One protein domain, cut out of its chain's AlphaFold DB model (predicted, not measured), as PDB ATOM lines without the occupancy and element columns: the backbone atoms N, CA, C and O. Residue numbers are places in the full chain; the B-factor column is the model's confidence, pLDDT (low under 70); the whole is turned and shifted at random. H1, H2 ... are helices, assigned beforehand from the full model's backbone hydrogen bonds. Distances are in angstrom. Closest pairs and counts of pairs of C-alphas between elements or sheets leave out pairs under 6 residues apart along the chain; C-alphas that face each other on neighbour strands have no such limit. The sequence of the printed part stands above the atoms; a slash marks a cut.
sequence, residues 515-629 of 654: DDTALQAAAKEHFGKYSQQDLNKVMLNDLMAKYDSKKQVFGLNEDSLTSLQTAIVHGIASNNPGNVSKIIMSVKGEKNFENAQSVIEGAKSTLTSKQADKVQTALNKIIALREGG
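Overview. This is residues 515 to 629 of the 654 residues of an uncharacterized protein of bacterium (UniProt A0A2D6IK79). H7, the longest helix, makes a small up-and-down bundle with H5 and H6, each running against the one before, their centres in a triangle and H6 and H7 meeting only narrowly. H4 crosses one end of this bundle, H1 packs on H4, and short H2 and H3 lie in the stretch from H1 to a long loop, residues 544 to 557. The printed part has 115 residues with seven named helices, H1 to H7 in order, and no named strand: all helix. It is compact, with a radius of gyration of the C-alphas of 13.3 A and spans of 36 by 34 by 26 A.

Along the chain. Find C-alpha 609 at (-24.872, 38.639, 34.890); from there H7 runs 26.9 A to C-alpha 627 at (-40.324, 23.914, 51.299). Before it come H6, residues 590 to 606, 25.3 A; H5, 577 to 586, 16.1 A; and H4, 558 to 575, 26.2 A. H3 is 540 to 543, 4.9 A, H2 532 to 535, 5.4 A, and H1 516 to 527, 16.1 A, from (-39.827, 51.144, 31.370).

Arrangement. H7 touches H5 at Val 615 and Pro 577, C-alphas 5.2 A apart, a shallow tilt of 31 degrees. The hairpin H5 and H6 touches at Ile 584 and Ala 596, 6.6 A between C-alphas. H4 touches H6 at Thr 566 and Ala 603, 5.3 A between C-alphas, a steep tilt of 64 degrees. H1 touches H4 at Lys 524 and Gly 571, 3.8 A between C-alphas. H3 touches H5; H2 is close to H5 but not clearly touching, C-alphas 532 and 579 being 7.1 A apart. Every O i to N i+4 pair is within hydrogen-bond range in H1, but 13 of 14 in H4, 11 of 13 in H6, 14 of 15 in H7 and 2 of 6 in H5, where 6 of 7 O i to N i+3 pairs are; H2 and H3 are too short for O i to N i+4 pairs.

Size, cuts and confidence. The farthest C-alphas, Asp 515 and Gly 629, are 40.3 A apart. The printed part has no cut; H3 to H4 is the long link. Look for pLDDT under 70 at residues 549 to 553 and 626 to 629.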
ATOM      1  N   ASP A 515     -42.746  54.296  30.027       88.50
ATOM      2  CA  ASP A 515     -41.290  54.336  29.846       88.50
ATOM      3  C   ASP A 515     -40.604  53.430  30.875       88.50
ATOM      4  O   ASP A 515     -40.256  53.857  31.982       88.50
ATOM      5  N   ASP A 516     -40.420  52.164  30.503       86.31
ATOM      6  CA  ASP A 516     -39.827  51.144  31.370       86.31
ATOM      7  C   ASP A 516     -38.357  51.435  31.712       86.31
ATOM      8  O   ASP A 516     -37.900  51.116  32.811       86.31
ATOM      9  N   THR A 517     -37.617  52.107  30.823       86.81
ATOM     10  CA  THR A 517     -36.207  52.457  31.069       86.81
ATOM     11  C   THR A 517     -36.109  53.553  32.127       86.81
ATOM     12  O   THR A 517     -35.343  53.438  33.090       86.81
ATOM     13  N   ALA A 518     -36.931  54.601  32.006       86.56
ATOM     14  CA  ALA A 518     -37.017  55.645  33.024       86.56
ATOM     15  C   ALA A 518     -37.566  55.106  34.353       86.56
ATOM     16  O   ALA A 518     -37.128  55.543  35.421       86.56
ATOM     17  N   LEU A 519     -38.491  54.143  34.304       89.19
ATOM     18  CA  LEU A 519     -39.049  53.491  35.486       89.19
ATOM     19  C   LEU A 519     -37.979  52.697  36.251       89.19
ATOM     20  O   LEU A 519     -37.854  52.855  37.467       89.19
ATOM     21  N   GLN A 520     -37.167  51.905  35.548       89.06
ATOM     22  CA  GLN A 520     -36.050  51.153  36.128       89.06
ATOM     23  C   GLN A 520     -34.968  52.078  36.702       89.06
ATOM     24  O   GLN A 520     -34.504  51.863  37.827       89.06
ATOM     25  N   ALA A 521     -34.611  53.151  35.990       89.44
ATOM     26  CA  ALA A 521     -33.655  54.146  36.476       89.44
ATOM     27  C   ALA A 521     -34.154  54.847  37.753       89.44
ATOM     28  O   ALA A 521     -33.411  54.966  38.733       89.44
ATOM     29  N   ALA A 522     -35.430  55.248  37.778       89.19
ATOM     30  CA  ALA A 522     -36.056  55.863  38.945       89.19
ATOM     31  C   ALA A 522     -36.120  54.897  40.139       89.19
ATOM     32  O   ALA A 522     -35.848  55.305  41.270       89.19
ATOM     33  N   ALA A 523     -36.427  53.620  39.899       90.50
ATOM     34  CA  ALA A 523     -36.434  52.592  40.936       90.50
ATOM     35  C   ALA A 523     -35.031  52.347  41.506       90.50
ATOM     36  O   ALA A 523     -34.857  52.281  42.724       90.50
ATOM     37  N   LYS A 524     -34.008  52.283  40.646       90.44
ATOM     38  CA  LYS A 524     -32.608  52.144  41.065       90.44
ATOM     39  C   LYS A 524     -32.160  53.311  41.944       90.44
ATOM     40  O   LYS A 524     -31.547  53.073  42.984       90.44
ATOM     41  N   GLU A 525     -32.495  54.549  41.579       90.38
ATOM     42  CA  GLU A 525     -32.176  55.725  42.399       90.38
ATOM     43  C   GLU A 525     -32.950  55.731  43.728       90.38
ATOM     44  O   GLU A 525     -32.406  56.090  44.774       90.38
ATOM     45  N   HIS A 526     -34.223  55.331  43.697       89.69
ATOM     46  CA  HIS A 526     -35.080  55.296  44.874       89.69
ATOM     47  C   HIS A 526     -34.566  54.289  45.905       89.69
ATOM     48  O   HIS A 526     -34.239  54.680  47.026       89.69
ATOM     49  N   PHE A 527     -34.407  53.023  45.508       88.25
ATOM     50  CA  PHE A 527     -33.956  51.945  46.390       88.25
ATOM     51  C   PHE A 527     -32.462  52.011  46.728       88.25
ATOM     52  O   PHE A 527     -32.048  51.451  47.738       88.25
ATOM     53  N   GLY A 528     -31.655  52.760  45.969       85.69
ATOM     54  CA  GLY A 528     -30.241  52.989  46.293       85.69
ATOM     55  C   GLY A 528     -30.027  53.740  47.611       85.69
ATOM     56  O   GLY A 528     -28.944  53.693  48.186       85.69
ATOM     57  N   LYS A 529     -31.072  54.405  48.121       84.75
ATOM     58  CA  LYS A 529     -31.057  55.160  49.384       84.75
ATOM     59  C   LYS A 529     -31.496  54.323  50.596       84.75
ATOM     60  O   LYS A 529     -31.603  54.878  51.688       84.75
ATOM     61  N   TYR A 530     -31.798  53.033  50.416       85.19
ATOM     62  CA  TYR A 530     -32.394  52.179  51.449       85.19
ATOM     63  C   TYR A 530     -31.352  51.296  52.128       85.19
ATOM     64  O   TYR A 530     -30.580  50.593  51.474       85.19
ATOM     65  N   SER A 531     -31.392  51.262  53.459       82.19
ATOM     66  CA  SER A 531     -30.747  50.207  54.239       82.19
ATOM     67  C   SER A 531     -31.581  48.917  54.233       82.19
ATOM     68  O   SER A 531     -32.758  48.908  53.862       82.19
ATOM     69  N   GLN A 532     -31.006  47.814  54.721       76.56
ATOM     70  CA  GLN A 532     -31.761  46.568  54.928       76.56
ATOM     71  C   GLN A 532     -32.950  46.739  55.890       76.56
ATOM     72  O   GLN A 532     -33.955  46.049  55.743       76.56
ATOM     73  N   GLN A 533     -32.858  47.658  56.858       78.75
ATOM     74  CA  GLN A 533     -33.944  47.943  57.799       78.75
ATOM     75  C   GLN A 533     -35.057  48.786  57.165       78.75
ATOM     76  O   GLN A 533     -36.222  48.611  57.518       78.75
ATOM     77  N   ASP A 534     -34.725  49.661  56.212       81.12
ATOM     78  CA  ASP A 534     -35.720  50.474  55.505       81.12
ATOM     79  C   ASP A 534     -36.611  49.612  54.608       81.12
ATOM     80  O   ASP A 534     -37.811  49.858  54.522       81.12
ATOM     81  N   LEU A 535     -36.058  48.549  54.013       81.81
ATOM     82  CA  LEU A 535     -36.830  47.593  53.213       81.81
ATOM     83  C   LEU A 535     -37.897  46.848  54.026       81.81
ATOM     84  O   LEU A 535     -38.934  46.505  53.472       81.81
ATOM     85  N   ASN A 536     -37.700  46.654  55.336       80.50
ATOM     86  CA  ASN A 536     -38.719  46.038  56.197       80.50
ATOM     87  C   ASN A 536     -39.949  46.943  56.400       80.50
ATOM     88  O   ASN A 536     -41.003  46.457  56.799       80.50
ATOM     89  N   LYS A 537     -39.814  48.256  56.169       79.75
ATOM     90  CA  LYS A 537     -40.917  49.224  56.274       79.75
ATOM     91  C   LYS A 537     -41.690  49.372  54.964       79.75
ATOM     92  O   LYS A 537     -42.762  49.972  54.958       79.75
ATOM     93  N   VAL A 538     -41.147  48.844  53.867       86.94
ATOM     94  CA  VAL A 538     -41.793  48.870  52.558       86.94
ATOM     95  C   VAL A 538     -42.923  47.850  52.533       86.94
ATOM     96  O   VAL A 538     -42.750  46.698  52.929       86.94
ATOM     97  N   MET A 539     -44.078  48.247  52.006       85.12
ATOM     98  CA  MET A 539     -45.260  47.389  51.852       85.12
ATOM     99  C   MET A 539     -45.129  46.401  50.679       85.12
ATOM    100  O   MET A 539     -45.988  46.335  49.800       85.12
ATOM    101  N   LEU A 540     -44.040  45.628  50.665       85.62
ATOM    102  CA  LEU A 540     -43.670  44.698  49.595       85.62
ATOM    103  C   LEU A 540     -44.740  43.626  49.337       85.62
ATOM    104  O   LEU A 540     -44.980  43.292  48.181       85.62
ATOM    105  N   ASN A 541     -45.447  43.167  50.376       85.38
ATOM    106  CA  ASN A 541     -46.575  42.240  50.231       85.38
ATOM    107  C   ASN A 541     -47.618  42.736  49.222       85.38
ATOM    108  O   ASN A 541     -48.093  41.979  48.382       85.38
ATOM    109  N   ASP A 542     -47.976  44.015  49.317       82.81
ATOM    110  CA  ASP A 542     -49.050  44.575  48.507       82.81
ATOM    111  C   ASP A 542     -48.546  45.005  47.129       82.81
ATOM    112  O   ASP A 542     -49.306  44.983  46.166       82.81
ATOM    113  N   LEU A 543     -47.264  45.376  47.026       85.19
ATOM    114  CA  LEU A 543     -46.605  45.669  45.751       85.19
ATOM    115  C   LEU A 543     -46.478  44.424  44.877       85.19
ATOM    116  O   LEU A 543     -46.643  44.523  43.666       85.19
ATOM    117  N   MET A 544     -46.232  43.263  45.483       87.31
ATOM    118  CA  MET A 544     -46.043  41.988  44.780       87.31
ATOM    119  C   MET A 544     -47.319  41.145  44.704       87.31
ATOM    120  O   MET A 544     -47.274  39.987  44.280       87.31
ATOM    121  N   ALA A 545     -48.457  41.708  45.117       85.38
ATOM    122  CA  ALA A 545     -49.743  41.043  45.012       85.38
ATOM    123  C   ALA A 545     -50.045  40.685  43.550       85.38
ATOM    124  O   ALA A 545     -49.783  41.473  42.635       85.38
ATOM    125  N   LYS A 546     -50.618  39.497  43.337       85.00
ATOM    126  CA  LYS A 546     -51.081  39.078  42.014       85.00
ATOM    127  C   LYS A 546     -52.189  40.019  41.538       85.00
ATOM    128  O   LYS A 546     -53.023  40.453  42.337       85.00
ATOM    129  N   TYR A 547     -52.203  40.318  40.240       82.06
ATOM    130  CA  TYR A 547     -53.248  41.143  39.645       82.06
ATOM    131  C   TYR A 547     -54.644  40.549  39.913       82.06
ATOM    132  O   TYR A 547     -54.879  39.354  39.729       82.06
ATOM    133  N   ASP A 548     -55.570  41.399  40.361       77.56
ATOM    134  CA  ASP A 548     -56.974  41.057  40.602       77.56
ATOM    135  C   ASP A 548     -57.858  42.061  39.854       77.56
ATOM    136  O   ASP A 548     -57.936  43.244  40.214       77.56
ATOM    137  N   SER A 549     -58.549  41.573  38.820       66.31
ATOM    138  CA  SER A 549     -59.417  42.370  37.948       66.31
ATOM    139  C   SER A 549     -60.582  43.034  38.687       66.31
ATOM    140  O   SER A 549     -61.093  44.049  38.219       66.31
ATOM    141  N   LYS A 550     -60.980  42.524  39.864       64.56
ATOM    142  CA  LYS A 550     -62.061  43.101  40.683       64.56
ATOM    143  C   LYS A 550     -61.587  44.200  41.633       64.56
ATOM    144  O   LYS A 550     -62.414  44.967  42.119       64.56
ATOM    145  N   LYS A 551     -60.285  44.267  41.937       63.31
ATOM    146  CA  LYS A 551     -59.736  45.160  42.974       63.31
ATOM    147  C   LYS A 551     -58.699  46.162  42.471       63.31
ATOM    148  O   LYS A 551     -58.376  47.051  43.251       63.31
ATOM    149  N   GLN A 552     -58.218  46.031  41.224       61.91
ATOM    150  CA  GLN A 552     -57.205  46.885  40.577       61.91
ATOM    151  C   GLN A 552     -56.149  47.390  41.571       61.91
ATOM    152  O   GLN A 552     -56.256  48.485  42.133       61.91
ATOM    153  N   VAL A 553     -55.123  46.578  41.826       65.88
ATOM    154  CA  VAL A 553     -54.062  46.909  42.787       65.88
ATOM    155  C   VAL A 553     -53.406  48.240  42.375       65.88
ATOM    156  O   VAL A 553     -52.948  48.397  41.248       65.88
ATOM    157  N   PHE A 554     -53.441  49.237  43.267       73.81
ATOM    158  CA  PHE A 554     -53.012  50.626  43.013       73.81
ATOM    159  C   PHE A 554     -53.754  51.377  41.881       73.81
ATOM    160  O   PHE A 554     -53.352  52.482  41.526       73.81
ATOM    161  N   GLY A 555     -54.856  50.836  41.350       73.94
ATOM    162  CA  GLY A 555     -55.563  51.402  40.193       73.94
ATOM    163  C   GLY A 555     -54.811  51.227  38.867       73.94
ATOM    164  O   GLY A 555     -55.009  52.022  37.951       73.94
ATOM    165  N   LEU A 556     -53.914  50.240  38.790       82.38
ATOM    166  CA  LEU A 556     -53.120  49.914  37.604       82.38
ATOM    167  C   LEU A 556     -53.759  48.757  36.822       82.38
ATOM    168  O   LEU A 556     -54.453  47.924  37.408       82.38
ATOM    169  N   ASN A 557     -53.510  48.702  35.509       84.56
ATOM    170  CA  ASN A 557     -53.776  47.507  34.702       84.56
ATOM    171  C   ASN A 557     -52.674  46.451  34.925       84.56
ATOM    172  O   ASN A 557     -51.653  46.731  35.557       84.56
ATOM    173  N   GLU A 558     -52.891  45.243  34.411       85.00
ATOM    174  CA  GLU A 558     -51.989  44.099  34.594       85.00
ATOM    175  C   GLU A 558     -50.566  44.380  34.084       85.00
ATOM    176  O   GLU A 558     -49.597  44.168  34.817       85.00
ATOM    177  N   ASP A 559     -50.446  44.972  32.894       85.06
ATOM    178  CA  ASP A 559     -49.151  45.312  32.292       85.06
ATOM    179  C   ASP A 559     -48.385  46.343  33.131       85.06
ATOM    180  O   ASP A 559     -47.225  46.134  33.477       85.06
ATOM    181  N   SER A 560     -49.043  47.432  33.550       85.25
ATOM    182  CA  SER A 560     -48.391  48.468  34.366       85.25
ATOM    183  C   SER A 560     -48.021  47.950  35.755       85.25
ATOM    184  O   SER A 560     -47.011  48.366  36.323       85.25
ATOM    185  N   LEU A 561     -48.828  47.056  36.335       86.06
ATOM    186  CA  LEU A 561     -48.486  46.425  37.607       86.06
ATOM    187  C   LEU A 561     -47.234  45.555  37.450       86.06
ATOM    188  O   LEU A 561     -46.329  45.647  38.277       86.06
ATOM    189  N   THR A 562     -47.146  44.789  36.364       88.06
ATOM    190  CA  THR A 562     -45.992  43.936  36.053       88.06
ATOM    191  C   THR A 562     -44.731  44.763  35.788       88.06
ATOM    192  O   THR A 562     -43.676  44.468  36.359       88.06
ATOM    193  N   SER A 563     -44.824  45.856  35.019       88.19
ATOM    194  CA  SER A 563     -43.705  46.791  34.806       88.19
ATOM    195  C   SER A 563     -43.235  47.431  36.115       88.19
ATOM    196  O   SER A 563     -42.032  47.510  36.376       88.19
ATOM    197  N   LEU A 564     -44.164  47.841  36.989       88.75
ATOM    198  CA  LEU A 564     -43.836  48.399  38.303       88.75
ATOM    199  C   LEU A 564     -43.138  47.370  39.203       88.75
ATOM    200  O   LEU A 564     -42.107  47.679  39.801       88.75
ATOM    201  N   GLN A 565     -43.677  46.154  39.282       91.94
ATOM    202  CA  GLN A 565     -43.110  45.042  40.047       91.94
ATOM    203  C   GLN A 565     -41.693  44.704  39.560       91.94
ATOM    204  O   GLN A 565     -40.760  44.624  40.362       91.94
ATOM    205  N   THR A 566     -41.508  44.618  38.242       90.75
ATOM    206  CA  THR A 566     -40.208  44.369  37.603       90.75
ATOM    207  C   THR A 566     -39.205  45.471  37.933       90.75
ATOM    208  O   THR A 566     -38.072  45.187  38.321       90.75
ATOM    209  N   ALA A 567     -39.616  46.740  37.862       90.75
ATOM    210  CA  ALA A 567     -38.752  47.866  38.192       90.75
ATOM    211  C   ALA A 567     -38.367  47.916  39.679       90.75
ATOM    212  O   ALA A 567     -37.229  48.255  40.004       90.75
ATOM    213  N   ILE A 568     -39.273  47.548  40.591       90.75
ATOM    214  CA  ILE A 568     -38.974  47.441  42.028       90.75
ATOM    215  C   ILE A 568     -37.913  46.365  42.273       90.75
ATOM    216  O   ILE A 568     -36.916  46.635  42.949       90.75
ATOM    217  N   VAL A 569     -38.082  45.173  41.686       90.38
ATOM    218  CA  VAL A 569     -37.075  44.106  41.784       90.38
ATOM    219  C   VAL A 569     -35.751  44.574  41.189       90.38
ATOM    220  O   VAL A 569     -34.719  44.443  41.847       90.38
ATOM    221  N   HIS A 570     -35.773  45.182  40.000       90.44
ATOM    222  CA  HIS A 570     -34.587  45.742  39.356       90.44
ATOM    223  C   HIS A 570     -33.868  46.751  40.263       90.44
ATOM    224  O   HIS A 570     -32.651  46.673  40.428       90.44
ATOM    225  N   GLY A 571     -34.599  47.676  40.891       89.56
ATOM    226  CA  GLY A 571     -34.033  48.699  41.769       89.56
ATOM    227  C   GLY A 571     -33.418  48.130  43.049       89.56
ATOM    228  O   GLY A 571     -32.325  48.537  43.445       89.56
ATOM    229  N   ILE A 572     -34.075  47.153  43.682       89.06
ATOM    230  CA  ILE A 572     -33.554  46.474  44.878       89.06
ATOM    231  C   ILE A 572     -32.321  45.636  44.515       89.06
ATOM    232  O   ILE A 572     -31.272  45.766  45.151       89.06
ATOM    233  N   ALA A 573     -32.423  44.820  43.465       88.56
ATOM    234  CA  ALA A 573     -31.375  43.900  43.046       88.56
ATOM    235  C   ALA A 573     -30.141  44.613  42.480       88.56
ATOM    236  O   ALA A 573     -29.015  44.191  42.736       88.56
ATOM    237  N   SER A 574     -30.331  45.720  41.757       87.00
ATOM    238  CA  SER A 574     -29.226  46.499  41.191       87.00
ATOM    239  C   SER A 574     -28.304  47.073  42.264       87.00
ATOM    240  O   SER A 574     -27.094  47.154  42.056       87.00
ATOM    241  N   ASN A 575     -28.865  47.467  43.409       85.12
ATOM    242  CA  ASN A 575     -28.103  48.056  44.508       85.12
ATOM    243  C   ASN A 575     -27.578  46.989  45.476       85.12
ATOM    244  O   ASN A 575     -26.420  47.039  45.887       85.12
ATOM    245  N   ASN A 576     -28.408  46.004  45.831       85.56
ATOM    246  CA  ASN A 576     -28.006  44.896  46.688       85.56
ATOM    247  C   ASN A 576     -28.784  43.618  46.317       85.56
ATOM    248  O   ASN A 576     -29.890  43.406  46.820       85.56
ATOM    249  N   PRO A 577     -28.207  42.733  45.481       84.50
ATOM    250  CA  PRO A 577     -28.873  41.521  44.997       84.50
ATOM    251  C   PRO A 577     -29.454  40.628  46.102       84.50
ATOM    252  O   PRO A 577     -30.512  40.031  45.928       84.50
ATOM    253  N   GLY A 578     -28.801  40.569  47.269       82.19
ATOM    254  CA  GLY A 578     -29.255  39.752  48.398       82.19
ATOM    255  C   GLY A 578     -30.551  40.252  49.043       82.19
ATOM    256  O   GLY A 578     -31.260  39.474  49.680       82.19
ATOM    257  N   ASN A 579     -30.910  41.524  48.849       86.69
ATOM    258  CA  ASN A 579     -32.120  42.114  49.419       86.69
ATOM    259  C   ASN A 579     -33.405  41.675  48.704       86.69
ATOM    260  O   ASN A 579     -34.483  41.845  49.270       86.69
ATOM    261  N   VAL A 580     -33.316  41.043  47.526       84.44
ATOM    262  CA  VAL A 580     -34.474  40.409  46.861       84.44
ATOM    263  C   VAL A 580     -35.120  39.354  47.764       84.44
ATOM    264  O   VAL A 580     -36.330  39.147  47.725       84.44
ATOM    265  N   SER A 581     -34.342  38.775  48.680       82.62
ATOM    266  CA  SER A 581     -34.848  37.862  49.701       82.62
ATOM    267  C   SER A 581     -35.982  38.434  50.557       82.62
ATOM    268  O   SER A 581     -36.912  37.723  50.941       82.62
ATOM    269  N   LYS A 582     -35.938  39.742  50.829       82.94
ATOM    270  CA  LYS A 582     -36.945  40.456  51.619       82.94
ATOM    271  C   LYS A 582     -38.281  40.547  50.906       82.94
ATOM    272  O   LYS A 582     -39.307  40.539  51.575       82.94
ATOM    273  N   ILE A 583     -38.262  40.570  49.576       83.94
ATOM    274  CA  ILE A 583     -39.476  40.563  48.769       83.94
ATOM    275  C   ILE A 583     -40.237  39.267  49.028       83.94
ATOM    276  O   ILE A 583     -41.356  39.308  49.527       83.94
ATOM    277  N   ILE A 584     -39.584  38.124  48.825       81.94
ATOM    278  CA  ILE A 584     -40.197  36.810  49.032       81.94
ATOM    279  C   ILE A 584     -40.643  36.600  50.488       81.94
ATOM    280  O   ILE A 584     -41.761  36.153  50.720       81.94
ATOM    281  N   MET A 585     -39.818  36.976  51.473       80.94
ATOM    282  CA  MET A 585     -40.175  36.840  52.896       80.94
ATOM    283  C   MET A 585     -41.372  37.706  53.319       80.94
ATOM    284  O   MET A 585     -42.041  37.394  54.300       80.94
ATOM    285  N   SER A 586     -41.625  38.815  52.621       80.75
ATOM    286  CA  SER A 586     -42.712  39.740  52.961       80.75
ATOM    287  C   SER A 586     -44.067  39.345  52.372       80.75
ATOM    288  O   SER A 586     -45.094  39.846  52.829       80.75
ATOM    289  N   VAL A 587     -44.077  38.474  51.361       83.56
ATOM    290  CA  VAL A 587     -45.270  38.126  50.589       83.56
ATOM    291  C   VAL A 587     -46.082  37.050  51.305       83.56
ATOM    292  O   VAL A 587     -45.575  35.988  51.662       83.56
ATOM    293  N   LYS A 588     -47.376  37.313  51.482       80.94
ATOM    294  CA  LYS A 588     -48.345  36.417  52.114       80.94
ATOM    295  C   LYS A 588     -49.273  35.805  51.069       80.94
ATOM    296  O   LYS A 588     -49.788  36.504  50.195       80.94
ATOM    297  N   GLY A 589     -49.555  34.515  51.236       80.62
ATOM    298  CA  GLY A 589     -50.432  33.744  50.357       80.62
ATOM    299  C   GLY A 589     -49.699  33.142  49.158       80.62
ATOM    300  O   GLY A 589     -48.802  33.749  48.579       80.62
ATOM    301  N   GLU A 590     -50.098  31.930  48.786       80.25
ATOM    302  CA  GLU A 590     -49.459  31.124  47.739       80.25
ATOM    303  C   GLU A 590     -49.459  31.823  46.373       80.25
ATOM    304  O   GLU A 590     -48.404  32.016  45.780       80.25
ATOM    305  N   LYS A 591     -50.608  32.365  45.956       82.62
ATOM    306  CA  LYS A 591     -50.752  33.079  44.674       82.62
ATOM    307  C   LYS A 591     -49.864  34.319  44.544       82.62
ATOM    308  O   LYS A 591     -49.393  34.626  43.453       82.62
ATOM    309  N   ASN A 592     -49.670  35.066  45.634       83.62
ATOM    310  CA  ASN A 592     -48.803  36.246  45.615       83.62
ATOM    311  C   ASN A 592     -47.332  35.832  45.603       83.62
ATOM    312  O   ASN A 592     -46.510  36.514  45.003       83.62
ATOM    313  N   PHE A 593     -47.000  34.720  46.261       83.00
ATOM    314  CA  PHE A 593     -45.646  34.188  46.270       83.00
ATOM    315  C   PHE A 593     -45.223  33.691  44.887       83.00
ATOM    316  O   PHE A 593     -44.155  34.077  44.426       83.00
ATOM    317  N   GLU A 594     -46.073  32.920  44.203       84.69
ATOM    318  CA  GLU A 594     -45.835  32.494  42.815       84.69
ATOM    319  C   GLU A 594     -45.637  33.703  41.891       84.69
ATOM    320  O   GLU A 594     -44.699  33.748  41.097       84.69
ATOM    321  N   ASN A 595     -46.483  34.731  42.046       86.31
ATOM    322  CA  ASN A 595     -46.340  35.982  41.308       86.31
ATOM    323  C   ASN A 595     -44.993  36.657  41.607       86.31
ATOM    324  O   ASN A 595     -44.276  37.052  40.693       86.31
ATOM    325  N   ALA A 596     -44.608  36.747  42.882       86.12
ATOM    326  CA  ALA A 596     -43.343  37.346  43.282       86.12
ATOM    327  C   ALA A 596     -42.129  36.596  42.713       86.12
ATOM    328  O   ALA A 596     -41.179  37.241  42.273       86.12
ATOM    329  N   GLN A 597     -42.167  35.260  42.680       87.19
ATOM    330  CA  GLN A 597     -41.137  34.439  42.041       87.19
ATOM    331  C   GLN A 597     -41.050  34.724  40.542       87.19
ATOM    332  O   GLN A 597     -39.970  35.052  40.054       87.19
ATOM    333  N   SER A 598     -42.183  34.681  39.837       87.38
ATOM    334  CA  SER A 598     -42.248  34.931  38.394       87.38
ATOM    335  C   SER A 598     -41.705  36.316  38.023       87.38
ATOM    336  O   SER A 598     -40.874  36.442  37.123       87.38
ATOM    337  N   VAL A 599     -42.083  37.355  38.777       88.25
ATOM    338  CA  VAL A 599     -41.564  38.720  38.592       88.25
ATOM    339  C   VAL A 599     -40.057  38.775  38.834       88.25
ATOM    340  O   VAL A 599     -39.334  39.411  38.067       88.25
ATOM    341  N   ILE A 600     -39.561  38.137  39.900       88.12
ATOM    342  CA  ILE A 600     -38.125  38.131  40.207       88.12
ATOM    343  C   ILE A 600     -37.341  37.440  39.098       88.12
ATOM    344  O   ILE A 600     -36.281  37.930  38.703       88.12
ATOM    345  N   GLU A 601     -37.864  36.336  38.574       85.81
ATOM    346  CA  GLU A 601     -37.234  35.618  37.479       85.81
ATOM    347  C   GLU A 601     -37.209  36.440  36.190       85.81
ATOM    348  O   GLU A 601     -36.149  36.547  35.568       85.81
ATOM    349  N   GLY A 602     -38.325  37.086  35.839       84.31
ATOM    350  CA  GLY A 602     -38.414  37.983  34.687       84.31
ATOM    351  C   GLY A 602     -37.469  39.184  34.799       84.31
ATOM    352  O   GLY A 602     -36.778  39.532  33.838       84.31
ATOM    353  N   ALA A 603     -37.343  39.762  35.997       86.56
ATOM    354  CA  ALA A 603     -36.483  40.914  36.255       86.56
ATOM    355  C   ALA A 603     -34.979  40.611  36.119       86.56
ATOM    356  O   ALA A 603     -34.201  41.546  35.924       86.56
ATOM    357  N   LYS A 604     -34.539  39.340  36.158       87.06
ATOM    358  CA  LYS A 604     -33.119  38.974  35.955       87.06
ATOM    359  C   LYS A 604     -32.574  39.463  34.614       87.06
ATOM    360  O   LYS A 604     -31.419  39.872  34.554       87.06
ATOM    361  N   SER A 605     -33.412  39.473  33.576       84.94
ATOM    362  CA  SER A 605     -33.057  39.966  32.234       84.94
ATOM    363  C   SER A 605     -32.655  41.448  32.213       84.94
ATOM    364  O   SER A 605     -31.947  41.887  31.314       84.94
ATOM    365  N   THR A 606     -33.059  42.211  33.232       83.88
ATOM    366  CA  THR A 606     -32.761  43.643  33.375       83.88
ATOM    367  C   THR A 606     -31.493  43.915  34.196       83.88
ATOM    368  O   THR A 606     -31.131  45.070  34.407       83.88
ATOM    369  N   LEU A 607     -30.823  42.876  34.707       86.31
ATOM    370  CA  LEU A 607     -29.665  42.973  35.602       86.31
ATOM    371  C   LEU A 607     -28.374  42.537  34.899       86.31
ATOM    372  O   LEU A 607     -28.390  41.820  33.903       86.31
ATOM    373  N   THR A 608     -27.221  42.925  35.452       88.25
ATOM    374  CA  THR A 608     -25.937  42.355  35.004       88.25
ATOM    375  C   THR A 608     -25.845  40.871  35.375       88.25
ATOM    376  O   THR A 608     -26.421  40.456  36.383       88.25
ATOM    377  N   SER A 609     -25.059  40.082  34.634       84.19
ATOM    378  CA  SER A 609     -24.872  38.639  34.890       84.19
ATOM    379  C   SER A 609     -24.533  38.335  36.358       84.19
ATOM    380  O   SER A 609     -25.220  37.567  37.023       84.19
ATOM    381  N   LYS A 610     -23.565  39.065  36.927       86.56
ATOM    382  CA  LYS A 610     -23.147  38.924  38.332       86.56
ATOM    383  C   LYS A 610     -24.253  39.251  39.346       86.56
ATOM    384  O   LYS A 610     -24.252  38.713  40.454       86.56
ATOM    385  N   GLN A 611     -25.154  40.182  39.028       88.06
ATOM    386  CA  GLN A 611     -26.303  40.495  39.884       88.06
ATOM    387  C   GLN A 611     -27.370  39.406  39.763       88.06
ATOM    388  O   GLN A 611     -27.872  38.960  40.793       88.06
ATOM    389  N   ALA A 612     -27.663  38.945  38.545       85.94
ATOM    390  CA  ALA A 612     -28.630  37.884  38.279       85.94
ATOM    391  C   ALA A 612     -28.271  36.572  39.002       85.94
ATOM    392  O   ALA A 612     -29.132  35.998  39.667       85.94
ATOM    393  N   ASP A 613     -26.997  36.162  38.995       86.38
ATOM    394  CA  ASP A 613     -26.534  34.950  39.696       86.38
ATOM    395  C   ASP A 613     -26.742  35.039  41.215       86.38
ATOM    396  O   ASP A 613     -27.184  34.093  41.876       86.38
ATOM    397  N   LYS A 614     -26.459  36.213  41.792       86.25
ATOM    398  CA  LYS A 614     -26.675  36.468  43.222       86.25
ATOM    399  C   LYS A 614     -28.159  36.500  43.581       86.25
ATOM    400  O   LYS A 614     -28.519  36.009  44.650       86.25
ATOM    401  N   VAL A 615     -29.007  37.051  42.710       87.19
ATOM    402  CA  VAL A 615     -30.466  37.016  42.880       87.19
ATOM    403  C   VAL A 615     -30.966  35.573  42.841       87.19
ATOM    404  O   VAL A 615     -31.717  35.184  43.731       87.19
ATOM    405  N   GLN A 616     -30.497  34.757  41.891       85.81
ATOM    406  CA  GLN A 616     -30.872  33.344  41.799       85.81
ATOM    407  C   GLN A 616     -30.433  32.557  43.038       85.81
ATOM    408  O   GLN A 616     -31.208  31.782  43.592       85.81
ATOM    409  N   THR A 617     -29.214  32.804  43.523       86.25
ATOM    410  CA  THR A 617     -28.697  32.176  44.747       86.25
ATOM    411  C   THR A 617     -29.561  32.535  45.962       86.25
ATOM    412  O   THR A 617     -29.894  31.671  46.772       86.25
ATOM    413  N   ALA A 618     -29.959  33.806  46.087       82.81
ATOM    414  CA  ALA A 618     -30.836  34.264  47.162       82.81
ATOM    415  C   ALA A 618     -32.250  33.669  47.055       82.81
ATOM    416  O   ALA A 618     -32.826  33.297  48.075       82.81
ATOM    417  N   LEU A 619     -32.789  33.554  45.838       82.25
ATOM    418  CA  LEU A 619     -34.102  32.973  45.566       82.25
ATOM    419  C   LEU A 619     -34.139  31.483  45.938       82.25
ATOM    420  O   LEU A 619     -34.974  31.082  46.747       82.25
ATOM    421  N   ASN A 620     -33.178  30.695  45.447       83.81
ATOM    422  CA  ASN A 620     -33.072  29.260  45.733       83.81
ATOM    423  C   ASN A 620     -32.978  28.986  47.240       83.81
ATOM    424  O   ASN A 620     -33.640  28.087  47.754       83.81
ATOM    425  N   LYS A 621     -32.200  29.800  47.969       82.12
ATOM    426  CA  LYS A 621     -32.047  29.665  49.424       82.12
ATOM    427  C   LYS A 621     -33.375  29.824  50.170       82.12
ATOM    428  O   LYS A 621     -33.598  29.136  51.156       82.12
ATOM    429  N   ILE A 622     -34.249  30.725  49.732       77.19
ATOM    430  CA  ILE A 622     -35.518  31.006  50.427       77.19
ATOM    431  C   ILE A 622     -36.601  30.012  50.047       77.19
ATOM    432  O   ILE A 622     -37.407  29.650  50.899       77.19
ATOM    433  N   ILE A 623     -36.613  29.568  48.790       75.88
ATOM    434  CA  ILE A 623     -37.506  28.502  48.335       75.88
ATOM    435  C   ILE A 623     -37.242  27.239  49.161       75.88
ATOM    436  O   ILE A 623     -38.172  26.726  49.776       75.88
ATOM    437  N   ALA A 624     -35.971  26.854  49.321       75.44
ATOM    438  CA  ALA A 624     -35.577  25.726  50.166       75.44
ATOM    439  C   ALA A 624     -36.021  25.887  51.637       75.44
ATOM    440  O   ALA A 624     -36.532  24.942  52.234       75.44
ATOM    441  N   LEU A 625     -35.900  27.091  52.217       72.38
ATOM    442  CA  LEU A 625     -36.379  27.383  53.581       72.38
ATOM    443  C   LEU A 625     -37.912  27.305  53.714       72.38
ATOM    444  O   LEU A 625     -38.434  27.060  54.802       72.38
ATOM    445  N   ARG A 626     -38.657  27.538  52.627       68.00
ATOM    446  CA  ARG A 626     -40.126  27.494  52.632       68.00
ATOM    447  C   ARG A 626     -40.643  26.076  52.461       68.00
ATOM    448  O   ARG A 626     -41.554  25.679  53.180       68.00
ATOM    449  N   GLU A 627     -40.036  25.329  51.548       66.56
ATOM    450  CA  GLU A 627     -40.324  23.914  51.299       66.56
ATOM    451  C   GLU A 627     -39.933  23.037  52.500       66.56
ATOM    452  O   GLU A 627     -40.633  22.078  52.807       66.56
ATOM    453  N   GLY A 628     -38.896  23.424  53.256       59.97
ATOM    454  CA  GLY A 628     -38.510  22.800  54.529       59.97
ATOM    455  C   GLY A 628     -39.403  23.138  55.736       59.97
ATOM    456  O   GLY A 628     -39.110  22.704  56.845       59.97
ATOM    457  N   GLY A 629     -40.476  23.921  55.562       55.59
ATOM    458  CA  GLY A 629     -41.445  24.243  56.622       55.59
ATOM    459  C   GLY A 629     -41.034  25.344  57.615       55.59
ATOM    460  O   GLY A 629     -41.860  25.761  58.428       55.59
TER     461      GLY A 629